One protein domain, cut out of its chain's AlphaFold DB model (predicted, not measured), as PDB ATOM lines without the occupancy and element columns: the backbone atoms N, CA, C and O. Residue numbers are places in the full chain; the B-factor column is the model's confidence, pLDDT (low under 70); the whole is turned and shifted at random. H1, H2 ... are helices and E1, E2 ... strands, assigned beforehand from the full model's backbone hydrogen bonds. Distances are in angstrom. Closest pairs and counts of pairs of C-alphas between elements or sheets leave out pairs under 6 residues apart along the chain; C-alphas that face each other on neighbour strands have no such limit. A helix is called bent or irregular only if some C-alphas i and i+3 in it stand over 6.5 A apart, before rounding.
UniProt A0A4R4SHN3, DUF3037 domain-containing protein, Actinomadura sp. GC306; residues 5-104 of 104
ATOM      1  N   VAL A   5      15.957  11.830  39.462       98.25
ATOM      2  CA  VAL A   5      16.938  12.913  39.393       98.25
ATOM      3  C   VAL A   5      18.254  12.398  39.967       98.25
ATOM      4  O   VAL A   5      18.258  11.673  40.962       98.25
ATOM      5  N   VAL A   6      19.364  12.795  39.349       98.06
ATOM      6  CA  VAL A   6      20.725  12.614  39.867       98.06
ATOM      7  C   VAL A   6      21.318  13.999  40.104       98.06
ATOM      8  O   VAL A   6      21.233  14.860  39.231       98.06
ATOM      9  N   VAL A   7      21.932  14.209  41.266       98.38
ATOM     10  CA  VAL A   7      22.647  15.443  41.608       98.38
ATOM     11  C   VAL A   7      24.095  15.107  41.920       98.38
ATOM     12  O   VAL A   7      24.380  14.225  42.731       98.38
ATOM     13  N   TYR A   8      25.002  15.849  41.294       98.38
ATOM     14  CA  TYR A   8      26.431  15.818  41.570       98.38
ATOM     15  C   TYR A   8      26.906  17.210  41.987       98.38
ATOM     16  O   TYR A   8      26.675  18.192  41.283       98.38
ATOM     17  N   CYS A   9      27.592  17.298  43.125       98.00
ATOM     18  CA  CYS A   9      28.194  18.527  43.625       98.00
ATOM     19  C   CYS A   9      29.625  18.251  44.088       98.00
ATOM     20  O   CYS A   9      29.857  17.790  45.206       98.00
ATOM     21  N   ARG A  10      30.602  18.585  43.236       96.50
ATOM     22  CA  ARG A  10      32.033  18.395  43.527       96.50
ATOM     23  C   ARG A  10      32.476  19.102  44.809       96.50
ATOM     24  O   ARG A  10      33.233  18.538  45.583       96.50
ATOM     25  N   ALA A  11      32.015  20.334  45.027       96.44
ATOM     26  CA  ALA A  11      32.441  21.155  46.163       96.44
ATOM     27  C   ALA A  11      32.004  20.586  47.526       96.44
ATOM     28  O   ALA A  11      32.580  20.942  48.547       96.44
ATOM     29  N   ARG A  12      30.986  19.717  47.538       96.50
ATOM     30  CA  ARG A  12      30.462  19.048  48.735       96.50
ATOM     31  C   ARG A  12      30.676  17.530  48.701       96.50
ATOM     32  O   ARG A  12      30.038  16.832  49.476       96.50
ATOM     33  N   ASP A  13      31.511  17.046  47.777       94.94
ATOM     34  CA  ASP A  13      31.766  15.622  47.514       94.94
ATOM     35  C   ASP A  13      30.488  14.763  47.459       94.94
ATOM     36  O   ASP A  13      30.385  13.680  48.030       94.94
ATOM     37  N   TYR A  14      29.455  15.287  46.794       97.19
ATOM     38  CA  TYR A  14      28.130  14.682  46.788       97.19
ATOM     39  C   TYR A  14      27.791  14.093  45.424       97.19
ATOM     40  O   TYR A  14      27.851  14.793  44.411       97.19
ATOM     41  N   LEU A  15      27.344  12.839  45.412       98.00
ATOM     42  CA  LEU A  15      26.625  12.218  44.306       98.00
ATOM     43  C   LEU A  15      25.434  11.455  44.886       98.00
ATOM     44  O   LEU A  15      25.601  10.580  45.731       98.00
ATOM     45  N   GLY A  16      24.233  11.784  44.431       97.69
ATOM     46  CA  GLY A  16      23.018  11.148  44.921       97.69
ATOM     47  C   GLY A  16      21.948  11.076  43.852       97.69
ATOM     48  O   GLY A  16      21.930  11.878  42.919       97.69
ATOM     49  N   CYS A  17      21.033  10.126  44.014       98.12
ATOM     50  CA  CYS A  17      19.838  10.056  43.195       98.12
ATOM     51  C   CYS A  17      18.572   9.897  44.037       98.12
ATOM     52  O   CYS A  17      18.593   9.454  45.192       98.12
ATOM     53  N   ARG A  18      17.454  10.296  43.440       98.12
ATOM     54  CA  ARG A  18      16.112   9.982  43.916       98.12
ATOM     55  C   ARG A  18      15.282   9.547  42.738       98.12
ATOM     56  O   ARG A  18      15.386  10.118  41.656       98.12
ATOM     57  N   THR A  19      14.437   8.559  42.964       97.75
ATOM     58  CA  THR A  19      13.573   8.005  41.934       97.75
ATOM     59  C   THR A  19      12.142   7.956  42.443       97.75
ATOM     60  O   THR A  19      11.883   7.827  43.641       97.75
ATOM     61  N   HIS A  20      11.202   8.115  41.525       97.12
ATOM     62  CA  HIS A  20       9.787   7.936  41.780       97.12
ATOM     63  C   HIS A  20       9.163   7.297  40.545       97.12
ATOM     64  O   HIS A  20       9.306   7.807  39.434       97.12
ATOM     65  N   LEU A  21       8.500   6.161  40.753       95.94
ATOM     66  CA  LEU A  21       7.810   5.438  39.698       95.94
ATOM     67  C   LEU A  21       6.304   5.596  39.878       95.94
ATOM     68  O   LEU A  21       5.732   5.010  40.795       95.94
ATOM     69  N   ASP A  22       5.669   6.348  38.986       96.62
ATOM     70  CA  ASP A  22       4.221   6.285  38.820       96.62
ATOM     71  C   ASP A  22       3.895   5.187  37.801       96.62
ATOM     72  O   ASP A  22       3.912   5.393  36.585       96.62
ATOM     73  N   GLU A  23       3.655   3.983  38.316       96.62
ATOM     74  CA  GLU A  23       3.373   2.793  37.508       96.62
ATOM     75  C   GLU A  23       2.117   2.952  36.663       96.62
ATOM     76  O   GLU A  23       2.080   2.480  35.530       96.62
ATOM     77  N   ARG A  24       1.099   3.651  37.179       97.19
ATOM     78  CA  ARG A  24      -0.149   3.863  36.443       97.19
ATOM     79  C   ARG A  24       0.099   4.745  35.229       97.19
ATOM     80  O   ARG A  24      -0.367   4.417  34.143       97.19
ATOM     81  N   ARG A  25       0.866   5.829  35.389       96.88
ATOM     82  CA  ARG A  25       1.242   6.705  34.267       96.88
ATOM     83  C   ARG A  25       2.139   5.996  33.258       96.88
ATOM     84  O   ARG A  25       1.953   6.189  32.062       96.88
ATOM     85  N   LEU A  26       3.082   5.173  33.718       96.00
ATOM     86  CA  LEU A  26       3.930   4.376  32.827       96.00
ATOM     87  C   LEU A  26       3.114   3.374  32.004       96.00
ATOM     88  O   LEU A  26       3.231   3.365  30.783       96.00
ATOM     89  N   LEU A  27       2.252   2.590  32.654       97.12
ATOM     90  CA  LEU A  27       1.409   1.599  31.981       97.12
ATOM     91  C   LEU A  27       0.333   2.238  31.093       97.12
ATOM     92  O   LEU A  27      -0.146   1.604  30.160       97.12
ATOM     93  N   ALA A  28      -0.038   3.496  31.346       97.81
ATOM     94  CA  ALA A  28      -0.895   4.258  30.441       97.81
ATOM     95  C   ALA A  28      -0.174   4.673  29.144       97.81
ATOM     96  O   ALA A  28      -0.832   4.826  28.119       97.81
ATOM     97  N   LEU A  29       1.152   4.868  29.178       95.56
ATOM     98  CA  LEU A  29       1.960   5.154  27.984       95.56
ATOM     99  C   LEU A  29       2.280   3.880  27.197       95.56
ATOM    100  O   LEU A  29       2.232   3.891  25.970       95.56
ATOM    101  N   ASP A  30       2.606   2.800  27.905       95.88
ATOM    102  CA  ASP A  30       2.856   1.480  27.332       95.88
ATOM    103  C   ASP A  30       2.369   0.387  28.304       95.88
ATOM    104  O   ASP A  30       3.046   0.096  29.296       95.88
ATOM    105  N   PRO A  31       1.216  -0.250  28.028       97.31
ATOM    106  CA  PRO A  31       0.672  -1.315  28.871       97.31
ATOM    107  C   PRO A  31       1.550  -2.570  28.953       97.31
ATOM    108  O   PRO A  31       1.338  -3.397  29.838       97.31
ATOM    109  N   SER A  32       2.501  -2.735  28.030       96.88
ATOM    110  CA  SER A  32       3.410  -3.885  27.969       96.88
ATOM    111  C   SER A  32       4.763  -3.636  28.643       96.88
ATOM    112  O   SER A  32       5.608  -4.532  28.666       96.88
ATOM    113  N   LEU A  33       4.973  -2.441  29.208       95.81
ATOM    114  CA  LEU A  33       6.244  -2.050  29.807       95.81
ATOM    115  C   LEU A  33       6.670  -2.993  30.946       95.81
ATOM    116  O   LEU A  33       5.940  -3.205  31.916       95.81
ATOM    117  N   ASP A  34       7.916  -3.467  30.887       95.69
ATOM    118  CA  ASP A  34       8.537  -4.233  31.969       95.69
ATOM    119  C   ASP A  34       8.896  -3.332  33.167       95.69
ATOM    120  O   ASP A  34      10.004  -2.800  33.296       95.69
ATOM    121  N   LEU A  35       7.945  -3.182  34.091       96.50
ATOM    122  CA  LEU A  35       8.145  -2.433  35.332       96.50
ATOM    123  C   LEU A  35       9.241  -3.032  36.226       96.50
ATOM    124  O   LEU A  35       9.888  -2.292  36.973       96.50
ATOM    125  N   ALA A  36       9.475  -4.347  36.174       96.19
ATOM    126  CA  ALA A  36      10.520  -4.980  36.973       96.19
ATOM    127  C   ALA A  36      11.909  -4.592  36.449       96.19
ATOM    128  O   ALA A  36      12.764  -4.177  37.239       96.19
ATOM    129  N   GLY A  37      12.101  -4.628  35.128       95.19
ATOM    130  CA  GLY A  37      13.307  -4.148  34.453       95.19
ATOM    131  C   GLY A  37      13.583  -2.669  34.722       95.19
ATOM    132  O   GLY A  37      14.707  -2.301  35.077       95.19
ATOM    133  N   VAL A  38      12.551  -1.819  34.674       96.12
ATOM    134  CA  VAL A  38      12.670  -0.392  35.028       96.12
ATOM    135  C   VAL A  38      13.155  -0.220  36.474       96.12
ATOM    136  O   VAL A  38      14.111   0.519  36.725       96.12
ATOM    137  N   ARG A  39      12.556  -0.929  37.440       96.50
ATOM    138  CA  ARG A  39      12.996  -0.876  38.848       96.50
ATOM    139  C   ARG A  39      14.425  -1.373  39.029       96.50
ATOM    140  O   ARG A  39      15.168  -0.785  39.813       96.50
ATOM    141  N   ALA A  40      14.807  -2.445  38.340       95.12
ATOM    142  CA  ALA A  40      16.163  -2.979  38.395       95.12
ATOM    143  C   ALA A  40      17.182  -1.961  37.863       95.12
ATOM    144  O   ALA A  40      18.187  -1.697  38.524       95.12
ATOM    145  N   GLY A  41      16.882  -1.312  36.734       94.75
ATOM    146  CA  GLY A  41      17.717  -0.246  36.185       94.75
ATOM    147  C   GLY A  41      17.868   0.942  37.140       94.75
ATOM    148  O   GLY A  41      18.978   1.430  37.346       94.75
ATOM    149  N   LEU A  42      16.785   1.372  37.796       95.94
ATOM    150  CA  LEU A  42      16.845   2.469  38.769       95.94
ATOM    151  C   LEU A  42      17.654   2.104  40.018       95.94
ATOM    152  O   LEU A  42      18.393   2.944  40.529       95.94
ATOM    153  N   LYS A  43      17.574   0.851  40.482       95.31
ATOM    154  CA  LYS A  43      18.441   0.348  41.559       95.31
ATOM    155  C   LYS A  43      19.913   0.357  41.152       95.31
ATOM    156  O   LYS A  43      20.755   0.693  41.977       95.31
ATOM    157  N   ALA A  44      20.231   0.025  39.900       93.94
ATOM    158  CA  ALA A  44      21.601   0.104  39.398       93.94
ATOM    159  C   ALA A  44      22.117   1.555  39.375       93.94
ATOM    160  O   ALA A  44      23.243   1.809  39.796       93.94
ATOM    161  N   VAL A  45      21.286   2.521  38.962       95.44
ATOM    162  CA  VAL A  45      21.624   3.958  39.027       95.44
ATOM    163  C   VAL A  45      21.904   4.402  40.466       95.44
ATOM    164  O   VAL A  45      22.919   5.056  40.716       95.44
ATOM    165  N   ASP A  46      21.046   4.022  41.415       96.19
ATOM    166  CA  ASP A  46      21.237   4.331  42.837       96.19
ATOM    167  C   ASP A  46      22.518   3.710  43.401       96.19
ATOM    168  O   ASP A  46      23.289   4.381  44.089       96.19
ATOM    169  N   ALA A  47      22.799   2.460  43.035       95.94
ATOM    170  CA  ALA A  47      24.010   1.768  43.444       95.94
ATOM    171  C   ALA A  47      25.277   2.482  42.946       95.94
ATOM    172  O   ALA A  47      26.203   2.695  43.726       95.94
ATOM    173  N   VAL A  48      25.294   2.935  41.688       95.50
ATOM    174  CA  VAL A  48      26.401   3.733  41.138       95.50
ATOM    175  C   VAL A  48      26.533   5.075  41.856       95.50
ATOM    176  O   VAL A  48      27.652   5.503  42.134       95.50
ATOM    177  N   CYS A  49      25.429   5.736  42.215       95.69
ATOM    178  CA  CYS A  49      25.492   6.971  43.004       95.69
ATOM    179  C   CYS A  49      26.077   6.733  44.403       95.69
ATOM    180  O   CYS A  49      26.946   7.486  44.843       95.69
ATOM    181  N   CYS A  50      25.661   5.655  45.074       91.88
ATOM    182  CA  CYS A  50      26.161   5.283  46.398       91.88
ATOM    183  C   CYS A  50      27.640   4.866  46.388       91.88
ATOM    184  O   CYS A  50      28.356   5.156  47.343       91.88
ATOM    185  N   GLY A  51      28.105   4.218  45.318       90.88
ATOM    186  CA  GLY A  51      29.472   3.700  45.233       90.88
ATOM    187  C   GLY A  51      29.674   2.424  46.051       90.88
ATOM    188  O   GLY A  51      28.709   1.779  46.480       90.88
ATOM    189  N   GLY A  52      30.943   2.061  46.258       88.31
ATOM    190  CA  GLY A  52      31.329   0.815  46.920       88.31
ATOM    191  C   GLY A  52      30.940  -0.419  46.106       88.31
ATOM    192  O   GLY A  52      30.551  -0.309  44.944       88.31
ATOM    193  N   GLU A  53      30.996  -1.603  46.717       88.12
ATOM    194  CA  GLU A  53      30.798  -2.893  46.027       88.12
ATOM    195  C   GLU A  53      29.509  -2.959  45.189       88.12
ATOM    196  O   GLU A  53      29.474  -3.559  44.115       88.12
ATOM    197  N   ARG A  54      28.449  -2.271  45.632       87.50
ATOM    198  CA  ARG A  54      27.155  -2.221  44.934       87.50
ATOM    199  C   ARG A  54      27.233  -1.537  43.566       87.50
ATOM    200  O   ARG A  54      26.425  -1.851  42.698       87.50
ATOM    201  N   ALA A  55      28.189  -0.634  43.354       86.25
ATOM    202  CA  ALA A  55      28.390   0.045  42.075       86.25
ATOM    203  C   ALA A  55      29.109  -0.829  41.026       86.25
ATOM    204  O   ALA A  55      29.295  -0.389  39.887       86.25
ATOM    205  N   GLY A  56      29.504  -2.060  41.379       89.00
ATOM    206  CA  GLY A  56      30.147  -3.000  40.466       89.00
ATOM    207  C   GLY A  56      31.452  -2.439  39.908       89.00
ATOM    208  O   GLY A  56      32.334  -2.043  40.660       89.00
ATOM    209  N   GLN A  57      31.566  -2.346  38.582       86.81
ATOM    210  CA  GLN A  57      32.762  -1.811  37.913       86.81
ATOM    211  C   GLN A  57      33.091  -0.358  38.288       86.81
ATOM    212  O   GLN A  57      34.206   0.091  38.056       86.81
ATOM    213  N   ALA A  58      32.128   0.375  38.846       88.25
ATOM    214  CA  ALA A  58      32.311   1.743  39.301       88.25
ATOM    215  C   ALA A  58      32.597   1.840  40.814       88.25
ATOM    216  O   ALA A  58      32.577   2.943  41.350       88.25
ATOM    217  N   ALA A  59      32.820   0.723  41.520       88.38
ATOM    218  CA  ALA A  59      32.986   0.692  42.978       88.38
ATOM    219  C   ALA A  59      34.077   1.639  43.490       88.38
ATOM    220  O   ALA A  59      33.818   2.414  44.413       88.38
ATOM    221  N   ASP A  60      35.239   1.615  42.837       88.38
ATOM    222  CA  ASP A  60      36.437   2.360  43.243       88.38
ATOM    223  C   ASP A  60      36.548   3.737  42.567       88.38
ATOM    224  O   ASP A  60      37.518   4.472  42.754       88.38
ATOM    225  N   GLU A  61      35.546   4.114  41.770       93.44
ATOM    226  CA  GLU A  61      35.564   5.357  41.012       93.44
ATOM    227  C   GLU A  61      35.144   6.560  41.863       93.44
ATOM    228  O   GLU A  61      34.157   6.541  42.611       93.44
ATOM    229  N   ALA A  62      35.841   7.681  41.676       93.88
ATOM    230  CA  ALA A  62      35.473   8.941  42.314       93.88
ATOM    231  C   ALA A  62      34.060   9.398  41.871       93.88
ATOM    232  O   ALA A  62      33.664   9.145  40.725       93.88
ATOM    233  N   PRO A  63      33.303  10.138  42.713       95.00
ATOM    234  CA  PRO A  63      31.941  10.582  42.390       95.00
ATOM    235  C   PRO A  63      31.810  11.264  41.020       95.00
ATOM    236  O   PRO A  63      30.866  11.004  40.279       95.00
ATOM    237  N   GLY A  64      32.791  12.081  40.628       95.81
ATOM    238  CA  GLY A  64      32.795  12.732  39.317       95.81
ATOM    239  C   GLY A  64      32.914  11.763  38.134       95.81
ATOM    240  O   GLY A  64      32.279  11.989  37.104       95.81
ATOM    241  N   THR A  65      33.691  10.680  38.257       95.56
ATOM    242  CA  THR A  65      33.776   9.647  37.210       95.56
ATOM    243  C   THR A  65      32.478   8.857  37.126       95.56
ATOM    244  O   THR A  65      31.942   8.676  36.031       95.56
ATOM    245  N   ARG A  66      31.910   8.486  38.279       95.94
ATOM    246  CA  ARG A  66      30.607   7.812  38.359       95.94
ATOM    247  C   ARG A  66      29.489   8.654  37.752       95.94
ATOM    248  O   ARG A  66      28.696   8.140  36.969       95.94
ATOM    249  N   PHE A  67      29.472   9.958  38.022       96.69
ATOM    250  CA  PHE A  67      28.523  10.884  37.406       96.69
ATOM    251  C   PHE A  67      28.643  10.906  35.876       96.69
ATOM    252  O   PHE A  67      27.637  10.740  35.189       96.69
ATOM    253  N   ARG A  68      29.863  11.012  35.325       94.25
ATOM    254  CA  ARG A  68      30.072  10.940  33.864       94.25
ATOM    255  C   ARG A  68      29.552   9.629  33.273       94.25
ATOM    256  O   ARG A  68      28.949   9.637  32.201       94.25
ATOM    257  N   TRP A  69      29.751   8.519  33.982       91.69
ATOM    258  CA  TRP A  69      29.270   7.199  33.572       91.69
ATOM    259  C   TRP A  69      27.738   7.103  33.548       91.69
ATOM    260  O   TRP A  69      27.178   6.492  32.636       91.69
ATOM    261  N   LEU A  70      27.065   7.732  34.518       94.00
ATOM    262  CA  LEU A  70      25.602   7.816  34.605       94.00
ATOM    263  C   LEU A  70      24.987   8.686  33.504       94.00
ATOM    264  O   LEU A  70      23.884   8.404  33.049       94.00
ATOM    265  N   THR A  71      25.690   9.731  33.066       94.31
ATOM    266  CA  THR A  71      25.206  10.645  32.016       94.31
ATOM    267  C   THR A  71      25.440  10.128  30.595       94.31
ATOM    268  O   THR A  71      24.937  10.715  29.641       94.31
ATOM    269  N   ALA A  72      26.196   9.039  30.428       90.81
ATOM    270  CA  ALA A  72      26.426   8.430  29.124       90.81
ATOM    271  C   ALA A  72      25.175   7.647  28.659       90.81
ATOM    272  O   ALA A  72      24.700   6.781  29.403       90.81
ATOM    273  N   PRO A  73      24.655   7.871  27.435       82.12
ATOM    274  CA  PRO A  73      23.505   7.127  26.913       82.12
ATOM    275  C   PRO A  73      23.872   5.652  26.709       82.12
ATOM    276  O   PRO A  73      24.645   5.322  25.810       82.12
ATOM    277  N   ARG A  74      23.362   4.757  27.564       80.12
ATOM    278  CA  ARG A  74      23.725   3.323  27.528       80.12
ATOM    279  C   ARG A  74      22.571   2.339  27.705       80.12
ATOM    280  O   ARG A  74      22.777   1.149  27.504       80.12
ATOM    281  N   SER A  75      21.376   2.796  28.074       85.12
ATOM    282  CA  SER A  75      20.211   1.927  28.267       85.12
ATOM    283  C   SER A  75      19.066   2.383  27.385       85.12
ATOM    284  O   SER A  75      18.728   3.556  27.384       85.12
ATOM    285  N   THR A  76      18.440   1.452  26.670       84.88
ATOM    286  CA  THR A  76      17.240   1.703  25.860       84.88
ATOM    287  C   THR A  76      15.968   1.859  26.699       84.88
ATOM    288  O   THR A  76      14.958   2.309  26.170       84.88
ATOM    289  N   ILE A  77      16.021   1.527  27.995       86.06
ATOM    290  CA  ILE A  77      14.886   1.600  28.929       86.06
ATOM    291  C   ILE A  77      14.973   2.866  29.792       86.06
ATOM    292  O   ILE A  77      13.988   3.576  29.968       86.06
ATOM    293  N   LEU A  78      16.160   3.162  30.328       92.88
ATOM    294  CA  LEU A  78      16.416   4.340  31.154       92.88
ATOM    295  C   LEU A  78      17.429   5.236  30.458       92.88
ATOM    296  O   LEU A  78      18.626   4.953  30.450       92.88
ATOM    297  N   GLN A  79      16.947   6.336  29.899       94.06
ATOM    298  CA  GLN A  79      17.802   7.310  29.237       94.06
ATOM    299  C   GLN A  79      18.148   8.447  30.205       94.06
ATOM    300  O   GLN A  79      17.232   9.023  30.802       94.06
ATOM    301  N   PRO A  80      19.436   8.798  30.375       94.62
ATOM    302  CA  PRO A  80      19.798  10.016  31.083       94.62
ATOM    303  C   PRO A  80      19.310  11.238  30.294       94.62
ATOM    304  O   PRO A  80      19.444  11.303  29.073       94.62
ATOM    305  N   GLY A  81      18.735  12.212  31.002       93.25
ATOM    306  CA  GLY A  81      18.397  13.512  30.426       93.25
ATOM    307  C   GLY A  81      19.627  14.417  30.254       93.25
ATOM    308  O   GLY A  81      20.722  14.065  30.706       93.25
ATOM    309  N   PRO A  82      19.465  15.602  29.636       93.88
ATOM    310  CA  PRO A  82      20.525  16.600  29.553       93.88
ATOM    311  C   PRO A  82      21.064  16.988  30.935       93.88
ATOM    312  O   PRO A  82      20.323  17.063  31.917       93.88
ATOM    313  N   VAL A  83      22.364  17.274  31.006       96.31
ATOM    314  CA  VAL A  83      22.994  17.776  32.232       96.31
ATOM    315  C   VAL A  83      22.778  19.281  32.327       96.31
ATOM    316  O   VAL A  83      23.139  20.025  31.416       96.31
ATOM    317  N   HIS A  84      22.237  19.729  33.457       96.50
ATOM    318  CA  HIS A  84      22.044  21.142  33.766       96.50
ATOM    319  C   HIS A  84      22.947  21.557  34.931       96.50
ATOM    320  O   HIS A  84      23.049  20.846  35.931       96.50
ATOM    321  N   ALA A  85      23.610  22.706  34.800       95.62
ATOM    322  CA  ALA A  85      24.413  23.290  35.869       95.62
ATOM    323  C   ALA A  85      23.548  24.157  36.799       95.62
ATOM    324  O   ALA A  85      22.552  24.739  36.371       95.62
ATOM    325  N   GLY A  86      23.957  24.274  38.063       95.38
ATOM    326  CA  GLY A  86      23.275  25.083  39.071       95.38
ATOM    327  C   GLY A  86      24.142  25.316  40.307       95.38
ATOM    328  O   GLY A  86      25.254  24.791  40.406       95.38
ATOM    329  N   LEU A  87      23.625  26.109  41.244       96.94
ATOM    330  CA  LEU A  87      24.269  26.423  42.521       96.94
ATOM    331  C   LEU A  87      23.370  25.964  43.668       96.94
ATOM    332  O   LEU A  87      22.155  26.133  43.611       96.94
ATOM    333  N   THR A  88      23.969  25.390  44.706       97.31
ATOM    334  CA  THR A  88      23.271  25.004  45.934       97.31
ATOM    335  C   THR A  88      24.248  24.955  47.100       97.31
ATOM    336  O   THR A  88      25.417  24.592  46.935       97.31
ATOM    337  N   GLU A  89      23.759  25.298  48.287       97.62
ATOM    338  CA  GLU A  89      24.472  25.109  49.549       97.62
ATOM    339  C   GLU A  89      24.113  23.783  50.233       97.62
ATOM    340  O   GLU A  89      24.782  23.392  51.187       97.62
ATOM    341  N   ASP A  90      23.102  23.063  49.748       98.31
ATOM    342  CA  ASP A  90      22.728  21.736  50.235       98.31
ATOM    343  C   ASP A  90      22.293  20.857  49.048       98.31
ATOM    344  O   ASP A  90      21.143  20.918  48.599       98.31
ATOM    345  N   PRO A  91      23.200  20.025  48.501       98.12
ATOM    346  CA  PRO A  91      22.875  19.188  47.353       98.12
ATOM    347  C   PRO A  91      21.884  18.064  47.685       98.12
ATOM    348  O   PRO A  91      21.227  17.561  46.774       98.12
ATOM    349  N   LYS A  92      21.734  17.677  48.960       98.19
ATOM    350  CA  LYS A  92      20.763  16.659  49.374       98.19
ATOM    351  C   LYS A  92      19.353  17.248  49.405       98.19
ATOM    352  O   LYS A  92      18.448  16.644  48.835       98.19
ATOM    353  N   ALA A  93      19.184  18.429  50.003       98.44
ATOM    354  CA  ALA A  93      17.907  19.142  49.971       98.44
ATOM    355  C   ALA A  93      17.508  19.519  48.536       98.44
ATOM    356  O   ALA A  93      16.349  19.363  48.152       98.44
ATOM    357  N   GLU A  94      18.476  19.944  47.717       98.44
ATOM    358  CA  GLU A  94      18.227  20.261  46.309       98.44
ATOM    359  C   GLU A  94      17.790  19.028  45.511       98.44
ATOM    360  O   GLU A  94      16.865  19.113  44.706       98.44
ATOM    361  N   LEU A  95      18.385  17.859  45.766       98.44
ATOM    362  CA  LEU A  95      17.957  16.610  45.141       98.44
ATOM    363  C   LEU A  95      16.489  16.277  45.462       98.44
ATOM    364  O   LEU A  95      15.733  15.905  44.560       98.44
ATOM    365  N   ASP A  96      16.074  16.427  46.721       98.44
ATOM    366  CA  ASP A  96      14.689  16.173  47.125       98.44
ATOM    367  C   ASP A  96      13.723  17.218  46.514       98.44
ATOM    368  O   ASP A  96      12.640  16.856  46.038       98.44
ATOM    369  N   ARG A  97      14.137  18.493  46.429       98.44
ATOM    370  CA  ARG A  97      13.382  19.566  45.750       98.44
ATOM    371  C   ARG A  97      13.192  19.273  44.261       98.44
ATOM    372  O   ARG A  97      12.074  19.370  43.754       98.44
ATOM    373  N   LEU A  98      14.264  18.903  43.559       98.19
ATOM    374  CA  LEU A  98      14.233  18.607  42.125       98.19
ATOM    375  C   LEU A  98      13.394  17.369  41.814       98.19
ATOM    376  O   LEU A  98      12.674  17.368  40.819       98.19
ATOM    377  N   LEU A  99      13.427  16.339  42.668       98.38
ATOM    378  CA  LEU A  99      12.527  15.193  42.534       98.38
ATOM    379  C   LEU A  99      11.060  15.641  42.562       98.38
ATOM    380  O   LEU A  99      10.260  15.181  41.749       98.38
ATOM    381  N   HIS A 100      10.704  16.525  43.496       98.19
ATOM    382  CA  HIS A 100       9.337  17.024  43.594       98.19
ATOM    383  C   HIS A 100       8.935  17.867  42.380       98.19
ATOM    384  O   HIS A 100       7.820  17.728  41.906       98.19
ATOM    385  N   LEU A 101       9.845  18.695  41.862       97.88
ATOM    386  CA  LEU A 101       9.556  19.602  40.751       97.88
ATOM    387  C   LEU A 101       9.520  18.912  39.376       97.88
ATOM    388  O   LEU A 101       8.762  19.326  38.505       97.88
ATOM    389  N   LEU A 102      10.389  17.922  39.148       96.81
ATOM    390  CA  LEU A 102      10.655  17.380  37.806       96.81
ATOM    391  C   LEU A 102      10.091  15.976  37.569       96.81
ATOM    392  O   LEU A 102      10.128  15.498  36.431       96.81
ATOM    393  N   VAL A 103       9.639  15.293  38.624       97.12
ATOM    394  CA  VAL A 103       9.213  13.885  38.560       97.12
ATOM    395  C   VAL A 103       7.827  13.668  39.159       97.12
ATOM    396  O   VAL A 103       7.025  12.962  38.546       97.12
ATOM    397  N   LYS A 104       7.565  14.222  40.348       92.25
ATOM    398  CA  LYS A 104       6.285  14.059  41.053       92.25
ATOM    399  C   LYS A 104       5.189  14.965  40.504       92.25
ATOM    400  O   LYS A 104       5.519  16.027  39.938       92.25
TER     401      LYS A 104
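AT A GLANCE: This is residues 5 to 104 of the 104 residues of the protein "DUF3037 domain-containing protein" of Actinomadura sp. GC306 (UniProt A0A4R4SHN3). A two-strand hairpin, E1 and E2, lies in the middle between helices, with H5 over one face and the long H2 together with H4 over the other. The short H3 packs on the last part of H2, away from the hairpin, while H1 lies far out at one end of the long axis; the unnamed stretch 72 to 90 leads from H4 past the hairpin to H5. The printed part has 100 residues with two named strands and five named helices, in the order E1 E2 H1 H2 H3 H4 H5; the sheet, E1 - E2, is antiparallel and the class is mostly helix. The whole is compact, with a radius of gyration of the C-alphas of 14.1 A and spans of 42 by 31 by 20 A.

HOW THE PARTS SIT: E1, residues 5 to 9, and E2, residues 14 to 19, form an antiparallel hairpin, at 172 degrees between directions; N 7 and O 16 are 2.9 A apart and N 9 and O 14 are 2.8 A apart, within hydrogen-bond range. The closest C-alphas of E1 and H5, residues 91 to 102, are those of Val 5 and Leu 99, 5.9 A apart. The closest of E2 and H2, residues 35 to 50, are those of Gly 16 and Cys 49, 5.2 A apart. H4, residues 63 to 71, touches residues 45 to 49 of H2 at a shallow tilt of 25 degrees, opposite ways, closest at the C-alphas of Val 48 and Arg 66, 6.5 A. H3, residues 53 to 58, touches residues 44 to 49 of H2, about perpendicular at 83 degrees, closest at the C-alphas of Val 48 and Ala 55, 4.3 A. H1, residues 23 to 29, is close to H2 but not clearly touching, with the C-alphas of Glu 23 and Leu 35 closest at 7.4 A. H2 and H5 are apart. Every O i to N i+4 pair is within hydrogen-bond range in H1, H2, H4 and H5; in H3 it is 0 of 2, with 2 of 3 O i to N i+3 pairs.

IN THESE COORDINATES: E1 begins at C-alpha 5 (16.938, 12.913, 39.393) and measures 13.3 A from first to last C-alpha; E2 measures 16.7 A. H1 measures 9.9 A, H2 22.5 A from C-alpha 35 (8.145, -2.433, 35.332), H3 8.3 A and H4 12.4 A. H3 is irregular, with C-alphas 54 and 57 9.0 A apart. H5, 15.6 A, ends at C-alpha 102 (10.655, 17.380, 37.806).

THE WHOLE: The C-alphas of Ala 11 and Pro 31 are the two farthest apart, 42.6 A. The printed part has no cut. The link from H4 to H5, 19 residues, is long; the other links are tight. Mean pLDDT of the printed part is 94.8, and no printed residue is under 70.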